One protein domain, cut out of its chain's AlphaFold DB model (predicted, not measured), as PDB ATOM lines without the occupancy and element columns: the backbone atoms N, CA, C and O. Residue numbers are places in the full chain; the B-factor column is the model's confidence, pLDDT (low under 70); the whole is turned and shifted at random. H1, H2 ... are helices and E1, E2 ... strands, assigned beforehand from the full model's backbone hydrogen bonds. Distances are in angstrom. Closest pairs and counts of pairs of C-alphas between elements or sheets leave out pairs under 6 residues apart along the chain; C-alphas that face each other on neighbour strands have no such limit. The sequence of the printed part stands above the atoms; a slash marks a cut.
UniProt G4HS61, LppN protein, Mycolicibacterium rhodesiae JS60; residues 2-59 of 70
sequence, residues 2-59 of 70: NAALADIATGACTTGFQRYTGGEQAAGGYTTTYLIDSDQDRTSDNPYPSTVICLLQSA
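What this domain is: This is residues 2 to 59 of the 70 residues of the protein "LppN protein" of Mycolicibacterium rhodesiae JS60 (UniProt G4HS61). One helix, H1, packs across one face of a long two-stranded hairpin, E1 and E2, whose loop, residues 38 to 50, makes one end of a rod. The 58 printed residues hold one named helix, then two named strands, in an antiparallel sheet of order E1 - E2; the class is mixed, helices and strands. The whole is loose, with a radius of gyration of the C-alphas of 13.6 A and spans of 43 by 18 by 17 A.

How they stand to each other: In H1, residues 2 to 21, every O i to N i+4 pair is within hydrogen-bond range. Its closest C-alphas to E1, residues 30 to 37, are those of Ala 9 and Tyr 34, 6.7 A apart. To E2, residues 51 to 58, they are those of Cys 13 and Cys 54, 5.4 A apart. E1 and E2 form an antiparallel hairpin at 154 degrees, with N 31 and O 57 at 2.8 A and N 55 and O 33 at 2.8 A, within hydrogen-bond range.

Where its parts are: H1 begins at C-alpha 2 (-16.368, -20.290, 40.561) and is 27.8 A long. E1 is 22.5 A long; E2, 22.7 A, ends at C-alpha 58 (-40.419, -13.457, 34.794).

The domain as a whole: The C-alphas farthest apart, of Ala 27 and Thr 43, are 43.4 A apart. The printed part has no cut. The link E1 to E2 is long, 13 residues. Residues 2, 26 and 27 have pLDDT under 70.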
ATOM      1  N   ASN A   2     -14.988 -20.812  40.628       61.69
ATOM      2  CA  ASN A   2     -16.368 -20.290  40.561       61.69
ATOM      3  C   ASN A   2     -16.982 -20.262  39.148       61.69
ATOM      4  O   ASN A   2     -18.153 -20.583  39.004       61.69
ATOM      5  N   ALA A   3     -16.198 -19.940  38.112       71.94
ATOM      6  CA  ALA A   3     -16.695 -19.929  36.730       71.94
ATOM      7  C   ALA A   3     -17.167 -21.321  36.265       71.94
ATOM      8  O   ALA A   3     -18.246 -21.442  35.709       71.94
ATOM      9  N   ALA A   4     -16.427 -22.384  36.602       80.12
ATOM     10  CA  ALA A   4     -16.799 -23.748  36.220       80.12
ATOM     11  C   ALA A   4     -18.101 -24.220  36.896       80.12
ATOM     12  O   ALA A   4     -18.918 -24.884  36.267       80.12
ATOM     13  N   LEU A   5     -18.318 -23.853  38.166       83.62
ATOM     14  CA  LEU A   5     -19.581 -24.135  38.858       83.62
ATOM     15  C   LEU A   5     -20.744 -23.349  38.242       83.62
ATOM     16  O   LEU A   5     -21.824 -23.905  38.053       83.62
ATOM     17  N   ALA A   6     -20.505 -22.083  37.892       89.81
ATOM     18  CA  ALA A   6     -21.495 -21.253  37.222       89.81
ATOM     19  C   ALA A   6     -21.890 -21.822  35.852       89.81
ATOM     20  O   ALA A   6     -23.078 -21.841  35.532       89.81
ATOM     21  N   ASP A   7     -20.933 -22.341  35.082       92.81
ATOM     22  CA  ASP A   7     -21.188 -22.947  33.772       92.81
ATOM     23  C   ASP A   7     -22.020 -24.232  33.896       92.81
ATOM     24  O   ASP A   7     -23.001 -24.408  33.169       92.81
ATOM     25  N   ILE A   8     -21.686 -25.104  34.859       92.25
ATOM     26  CA  ILE A   8     -22.453 -26.331  35.135       92.25
ATOM     27  C   ILE A   8     -23.888 -25.988  35.549       92.25
ATOM     28  O   ILE A   8     -24.838 -26.550  35.001       92.25
ATOM     29  N   ALA A   9     -24.057 -25.056  36.491       94.56
ATOM     30  CA  ALA A   9     -25.376 -24.665  36.975       94.56
ATOM     31  C   ALA A   9     -26.213 -24.006  35.867       94.56
ATOM     32  O   ALA A   9     -27.374 -24.367  35.668       94.56
ATOM     33  N   THR A  10     -25.604 -23.112  35.083       94.44
ATOM     34  CA  THR A  10     -26.246 -22.478  33.922       94.44
ATOM     35  C   THR A  10     -26.696 -23.526  32.908       94.44
ATOM     36  O   THR A  10     -27.860 -23.536  32.518       94.44
ATOM     37  N   GLY A  11     -25.819 -24.460  32.524       94.25
ATOM     38  CA  GLY A  11     -26.147 -25.514  31.561       94.25
ATOM     39  C   GLY A  11     -27.273 -26.439  32.039       94.25
ATOM     40  O   GLY A  11     -28.194 -26.752  31.272       94.25
ATOM     41  N   ALA A  12     -27.244 -26.829  33.317       95.19
ATOM     42  CA  ALA A  12     -28.302 -27.629  33.931       95.19
ATOM     43  C   ALA A  12     -29.648 -26.889  33.909       95.19
ATOM     44  O   ALA A  12     -30.664 -27.465  33.511       95.19
ATOM     45  N   CYS A  13     -29.656 -25.601  34.257       95.62
ATOM     46  CA  CYS A  13     -30.876 -24.805  34.296       95.62
ATOM     47  C   CYS A  13     -31.424 -24.447  32.915       95.62
ATOM     48  O   CYS A  13     -32.640 -24.472  32.741       95.62
ATOM     49  N   THR A  14     -30.577 -24.227  31.909       93.88
ATOM     50  CA  THR A  14     -31.021 -24.083  30.514       93.88
ATOM     51  C   THR A  14     -31.693 -25.361  30.012       93.88
ATOM     52  O   THR A  14     -32.771 -25.307  29.420       93.88
ATOM     53  N   THR A  15     -31.115 -26.526  30.315       94.69
ATOM     54  CA  THR A  15     -31.711 -27.823  29.956       94.69
ATOM     55  C   THR A  15     -33.044 -28.047  30.677       94.69
ATOM     56  O   THR A  15     -34.030 -28.461  30.065       94.69
ATOM     57  N   GLY A  16     -33.097 -27.765  31.984       94.19
ATOM     58  CA  GLY A  16     -34.316 -27.873  32.788       94.19
ATOM     59  C   GLY A  16     -35.421 -26.932  32.306       94.19
ATOM     60  O   GLY A  16     -36.574 -27.346  32.198       94.19
ATOM     61  N   PHE A  17     -35.062 -25.702  31.934       93.94
ATOM     62  CA  PHE A  17     -35.975 -24.719  31.363       93.94
ATOM     63  C   PHE A  17     -36.653 -25.234  30.093       93.94
ATOM     64  O   PHE A  17     -37.878 -25.173  29.990       93.94
ATOM     65  N   GLN A  18     -35.874 -25.760  29.144       93.75
ATOM     66  CA  GLN A  18     -36.408 -26.283  27.884       93.75
ATOM     67  C   GLN A  18     -37.367 -27.448  28.126       93.75
ATOM     68  O   GLN A  18     -38.430 -27.510  27.512       93.75
ATOM     69  N   ARG A  19     -37.030 -28.343  29.064       94.06
ATOM     70  CA  ARG A  19     -37.901 -29.465  29.443       94.06
ATOM     71  C   ARG A  19     -39.199 -29.005  30.102       94.06
ATOM     72  O   ARG A  19     -40.237 -29.582  29.816       94.06
ATOM     73  N   TYR A  20     -39.142 -28.000  30.976       93.19
ATOM     74  CA  TYR A  20     -40.311 -27.522  31.715       93.19
ATOM     75  C   TYR A  20     -41.235 -26.656  30.852       93.19
ATOM     76  O   TYR A  20     -42.449 -26.809  30.899       93.19
ATOM     77  N   THR A  21     -40.670 -25.748  30.052       91.88
ATOM     78  CA  THR A  21     -41.437 -24.749  29.287       91.88
ATOM     79  C   THR A  21     -41.707 -25.139  27.836       91.88
ATOM     80  O   THR A  21     -42.456 -24.454  27.135       91.88
ATOM     81  N   GLY A  22     -41.052 -26.196  27.346       90.94
ATOM     82  CA  GLY A  22     -41.090 -26.613  25.945       90.94
ATOM     83  C   GLY A  22     -40.554 -25.568  24.957       90.94
ATOM     84  O   GLY A  22     -40.853 -25.658  23.770       90.94
ATOM     85  N   GLY A  23     -39.822 -24.549  25.422       84.88
ATOM     86  CA  GLY A  23     -39.290 -23.466  24.594       84.88
ATOM     87  C   GLY A  23     -37.859 -23.081  24.962       84.88
ATOM     88  O   GLY A  23     -37.308 -23.534  25.964       84.88
ATOM     89  N   GLU A  24     -37.244 -22.230  24.144       80.94
ATOM     90  CA  GLU A  24     -35.925 -21.665  24.437       80.94
ATOM     91  C   GLU A  24     -36.035 -20.399  25.290       80.94
ATOM     92  O   GLU A  24     -36.983 -19.631  25.146       80.94
ATOM     93  N   GLN A  25     -35.048 -20.142  26.158       70.31
ATOM     94  CA  GLN A  25     -35.039 -18.948  27.022       70.31
ATOM     95  C   GLN A  25     -35.116 -17.643  26.210       70.31
ATOM     96  O   GLN A  25     -35.769 -16.687  26.623       70.31
ATOM     97  N   ALA A  26     -34.513 -17.618  25.015       65.31
ATOM     98  CA  ALA A  26     -34.547 -16.471  24.107       65.31
ATOM     99  C   ALA A  26     -35.948 -16.173  23.531       65.31
ATOM    100  O   ALA A  26     -36.174 -15.074  23.031       65.31
ATOM    101  N   ALA A  27     -36.895 -17.118  23.615       62.78
ATOM    102  CA  ALA A  27     -38.243 -16.974  23.061       62.78
ATOM    103  C   ALA A  27     -39.178 -16.087  23.911       62.78
ATOM    104  O   ALA A  27     -40.293 -15.796  23.482       62.78
ATOM    105  N   GLY A  28     -38.701 -15.595  25.061       71.06
ATOM    106  CA  GLY A  28     -39.255 -14.428  25.746       71.06
ATOM    107  C   GLY A  28     -40.426 -14.713  26.689       71.06
ATOM    108  O   GLY A  28     -41.419 -15.339  26.337       71.06
ATOM    109  N   GLY A  29     -40.297 -14.201  27.915       85.62
ATOM    110  CA  GLY A  29     -41.308 -14.241  28.977       85.62
ATOM    111  C   GLY A  29     -40.732 -14.705  30.311       85.62
ATOM    112  O   GLY A  29     -41.126 -14.214  31.367       85.62
ATOM    113  N   TYR A  30     -39.724 -15.571  30.254       90.44
ATOM    114  CA  TYR A  30     -39.104 -16.159  31.430       90.44
ATOM    115  C   TYR A  30     -37.580 -16.070  31.367       90.44
ATOM    116  O   TYR A  30     -36.986 -16.112  30.293       90.44
ATOM    117  N   THR A  31     -36.955 -15.994  32.534       90.25
ATOM    118  CA  THR A  31     -35.515 -16.166  32.733       90.25
ATOM    119  C   THR A  31     -35.274 -17.252  33.780       90.25
ATOM    120  O   THR A  31     -36.214 -17.741  34.417       90.25
ATOM    121  N   THR A  32     -34.025 -17.680  33.939       91.88
ATOM    122  CA  THR A  32     -33.640 -18.665  34.950       91.88
ATOM    123  C   THR A  32     -32.426 -18.173  35.722       91.88
ATOM    124  O   THR A  32     -31.471 -17.667  35.143       91.88
ATOM    125  N   THR A  33     -32.459 -18.359  37.035       92.31
ATOM    126  CA  THR A  33     -31.286 -18.248  37.908       92.31
ATOM    127  C   THR A  33     -31.128 -19.550  38.691       92.31
ATOM    128  O   THR A  33     -31.978 -20.439  38.594       92.31
ATOM    129  N   TYR A  34     -30.049 -19.691  39.451       94.06
ATOM    130  CA  TYR A  34     -29.795 -20.890  40.237       94.06
ATOM    131  C   TYR A  34     -29.394 -20.570  41.672       94.06
ATOM    132  O   TYR A  34     -28.751 -19.560  41.958       94.06
ATOM    133  N   LEU A  35     -29.755 -21.485  42.565       94.50
ATOM    134  CA  LEU A  35     -29.158 -21.626  43.885       94.50
ATOM    135  C   LEU A  35     -28.364 -22.930  43.908       94.50
ATOM    136  O   LEU A  35     -28.744 -23.908  43.263       94.50
ATOM    137  N   ILE A  36     -27.262 -22.930  44.650       91.50
ATOM    138  CA  ILE A  36     -26.498 -24.142  44.931       91.50
ATOM    139  C   ILE A  36     -26.712 -24.440  46.406       91.50
ATOM    140  O   ILE A  36     -26.248 -23.689  47.261       91.50
ATOM    141  N   ASP A  37     -27.447 -25.511  46.673       92.00
ATOM    142  CA  ASP A  37     -27.600 -26.054  48.015       92.00
ATOM    143  C   ASP A  37     -26.467 -27.051  48.261       92.00
ATOM    144  O   ASP A  37     -26.267 -27.995  47.486       92.00
ATOM    145  N   SER A  38     -25.642 -26.766  49.263       87.31
ATOM    146  CA  SER A  38     -24.374 -27.450  49.465       87.31
ATOM    147  C   SER A  38     -23.918 -27.384  50.912       87.31
ATOM    148  O   SER A  38     -23.853 -26.307  51.498       87.31
ATOM    149  N   ASP A  39     -23.484 -28.533  51.425       89.38
ATOM    150  CA  ASP A  39     -22.853 -28.665  52.737       89.38
ATOM    151  C   ASP A  39     -21.323 -28.471  52.673       89.38
ATOM    152  O   ASP A  39     -20.597 -28.945  53.552       89.38
ATOM    153  N   GLN A  40     -20.793 -27.843  51.612       85.19
ATOM    154  CA  GLN A  40     -19.371 -27.499  51.562       85.19
ATOM    155  C   GLN A  40     -19.035 -26.523  52.691       85.19
ATOM    156  O   GLN A  40     -19.606 -25.437  52.787       85.19
ATOM    157  N   ASP A  41     -18.055 -26.896  53.505       81.19
ATOM    158  CA  ASP A  41     -17.494 -26.035  54.533       81.19
ATOM    159  C   ASP A  41     -16.072 -25.613  54.146       81.19
ATOM    160  O   ASP A  41     -15.355 -26.302  53.426       81.19
ATOM    161  N   ARG A  42     -15.628 -24.465  54.654       74.25
ATOM    162  CA  ARG A  42     -14.304 -23.909  54.368       74.25
ATOM    163  C   ARG A  42     -13.156 -24.764  54.924       74.25
ATOM    164  O   ARG A  42     -12.013 -24.557  54.521       74.25
ATOM    165  N   THR A  43     -13.430 -25.663  55.870       79.50
ATOM    166  CA  THR A  43     -12.402 -26.456  56.563       79.50
ATOM    167  C   THR A  43     -12.371 -27.930  56.169       79.50
ATOM    168  O   THR A  43     -11.465 -28.645  56.593       79.50
ATOM    169  N   SER A  44     -13.326 -28.385  55.353       72.44
ATOM    170  CA  SER A  44     -13.489 -29.791  54.996       72.44
ATOM    171  C   SER A  44     -13.914 -29.941  53.540       72.44
ATOM    172  O   SER A  44     -14.898 -29.337  53.117       72.44
ATOM    173  N   ASP A  45     -13.212 -30.802  52.802       79.50
ATOM    174  CA  ASP A  45     -13.608 -31.229  51.459       79.50
ATOM    175  C   ASP A  45     -14.759 -32.238  51.580       79.50
ATOM    176  O   ASP A  45     -14.569 -33.457  51.543       79.50
ATOM    177  N   ASN A  46     -15.968 -31.726  51.809       82.62
ATOM    178  CA  ASN A  46     -17.141 -32.556  52.037       82.62
ATOM    179  C   ASN A  46     -17.483 -33.346  50.751       82.62
ATOM    180  O   ASN A  46     -17.758 -32.733  49.720       82.62
ATOM    181  N   PRO A  47     -17.491 -34.692  50.754       83.19
ATOM    182  CA  PRO A  47     -17.752 -35.468  49.542       83.19
ATOM    183  C   PRO A  47     -19.238 -35.514  49.156       83.19
ATOM    184  O   PRO A  47     -19.573 -36.113  48.131       83.19
ATOM    185  N   TYR A  48     -20.143 -34.943  49.959       88.12
ATOM    186  CA  TYR A  48     -21.565 -34.966  49.640       88.12
ATOM    187  C   TYR A  48     -21.877 -34.129  48.391       88.12
ATOM    188  O   TYR A  48     -21.377 -33.009  48.234       88.12
ATOM    189  N   PRO A  49     -22.704 -34.666  47.476       87.56
ATOM    190  CA  PRO A  49     -23.062 -33.962  46.258       87.56
ATOM    191  C   PRO A  49     -23.851 -32.696  46.590       87.56
ATOM    192  O   PRO A  49     -24.716 -32.693  47.461       87.56
ATOM    193  N   SER A  50     -23.576 -31.623  45.851       90.19
ATOM    194  CA  SER A  50     -24.382 -30.400  45.911       90.19
ATOM    195  C   SER A  50     -25.598 -30.516  44.996       90.19
ATOM    196  O   SER A  50     -25.539 -31.179  43.956       90.19
ATOM    197  N   THR A  51     -26.678 -29.824  45.344       93.19
ATOM    198  CA  THR A  51     -27.888 -29.746  44.522       93.19
ATOM    199  C   THR A  51     -27.957 -28.392  43.826       93.19
ATOM    200  O   THR A  51     -27.853 -27.344  44.460       93.19
ATOM    201  N   VAL A  52     -28.169 -28.406  42.509       95.06
ATOM    202  CA  VAL A  52     -28.504 -27.196  41.750       95.06
ATOM    203  C   VAL A  52     -30.018 -27.046  41.728       95.06
ATOM    204  O   VAL A  52     -30.729 -27.921  41.234       95.06
ATOM    205  N   ILE A  53     -30.510 -25.921  42.238       95.94
ATOM    206  CA  ILE A  53     -31.930 -25.570  42.234       95.94
ATOM    207  C   ILE A  53     -32.140 -24.479  41.188       95.94
ATOM    208  O   ILE A  53     -31.664 -23.356  41.351       95.94
ATOM    209  N   CYS A  54     -32.862 -24.801  40.117       95.75
ATOM    210  CA  CYS A  54     -33.173 -23.860  39.044       95.75
ATOM    211  C   CYS A  54     -34.457 -23.088  39.352       95.75
ATOM    212  O   CYS A  54     -35.519 -23.678  39.544       95.75
ATOM    213  N   LEU A  55     -34.361 -21.762  39.368       93.94
ATOM    214  CA  LEU A  55     -35.467 -20.863  39.667       93.94
ATOM    215  C   LEU A  55     -35.973 -20.211  38.384       93.94
ATOM    216  O   LEU A  55     -35.247 -19.456  37.739       93.94
ATOM    217  N   LEU A  56     -37.232 -20.481  38.039       93.19
ATOM    218  CA  LEU A  56     -37.929 -19.813  36.945       93.19
ATOM    219  C   LEU A  56     -38.440 -18.443  37.406       93.19
ATOM    220  O   LEU A  56     -39.075 -18.333  38.454       93.19
ATOM    221  N   GLN A  57     -38.195 -17.405  36.614       91.62
ATOM    222  CA  GLN A  57     -38.599 -16.033  36.928       91.62
ATOM    223  C   GLN A  57     -39.212 -15.363  35.701       91.62
ATOM    224  O   GLN A  57     -38.917 -15.760  34.575       91.62
ATOM    225  N   SER A  58     -40.030 -14.327  35.904       90.56
ATOM    226  CA  SER A  58     -40.419 -13.457  34.794       90.56
ATOM    227  C   SER A  58     -39.201 -12.692  34.290       90.56
ATOM    228  O   SER A  58     -38.410 -12.185  35.089       90.56
ATOM    229  N   ALA A  59     -39.074 -12.549  32.973       89.62
ATOM    230  CA  ALA A  59     -38.017 -11.735  32.377       89.62
ATOM    231  C   ALA A  59     -38.102 -10.247  32.787       89.62
ATOM    232  O   ALA A  59     -37.094  -9.547  32.757       89.62
TER     233      ALA A  59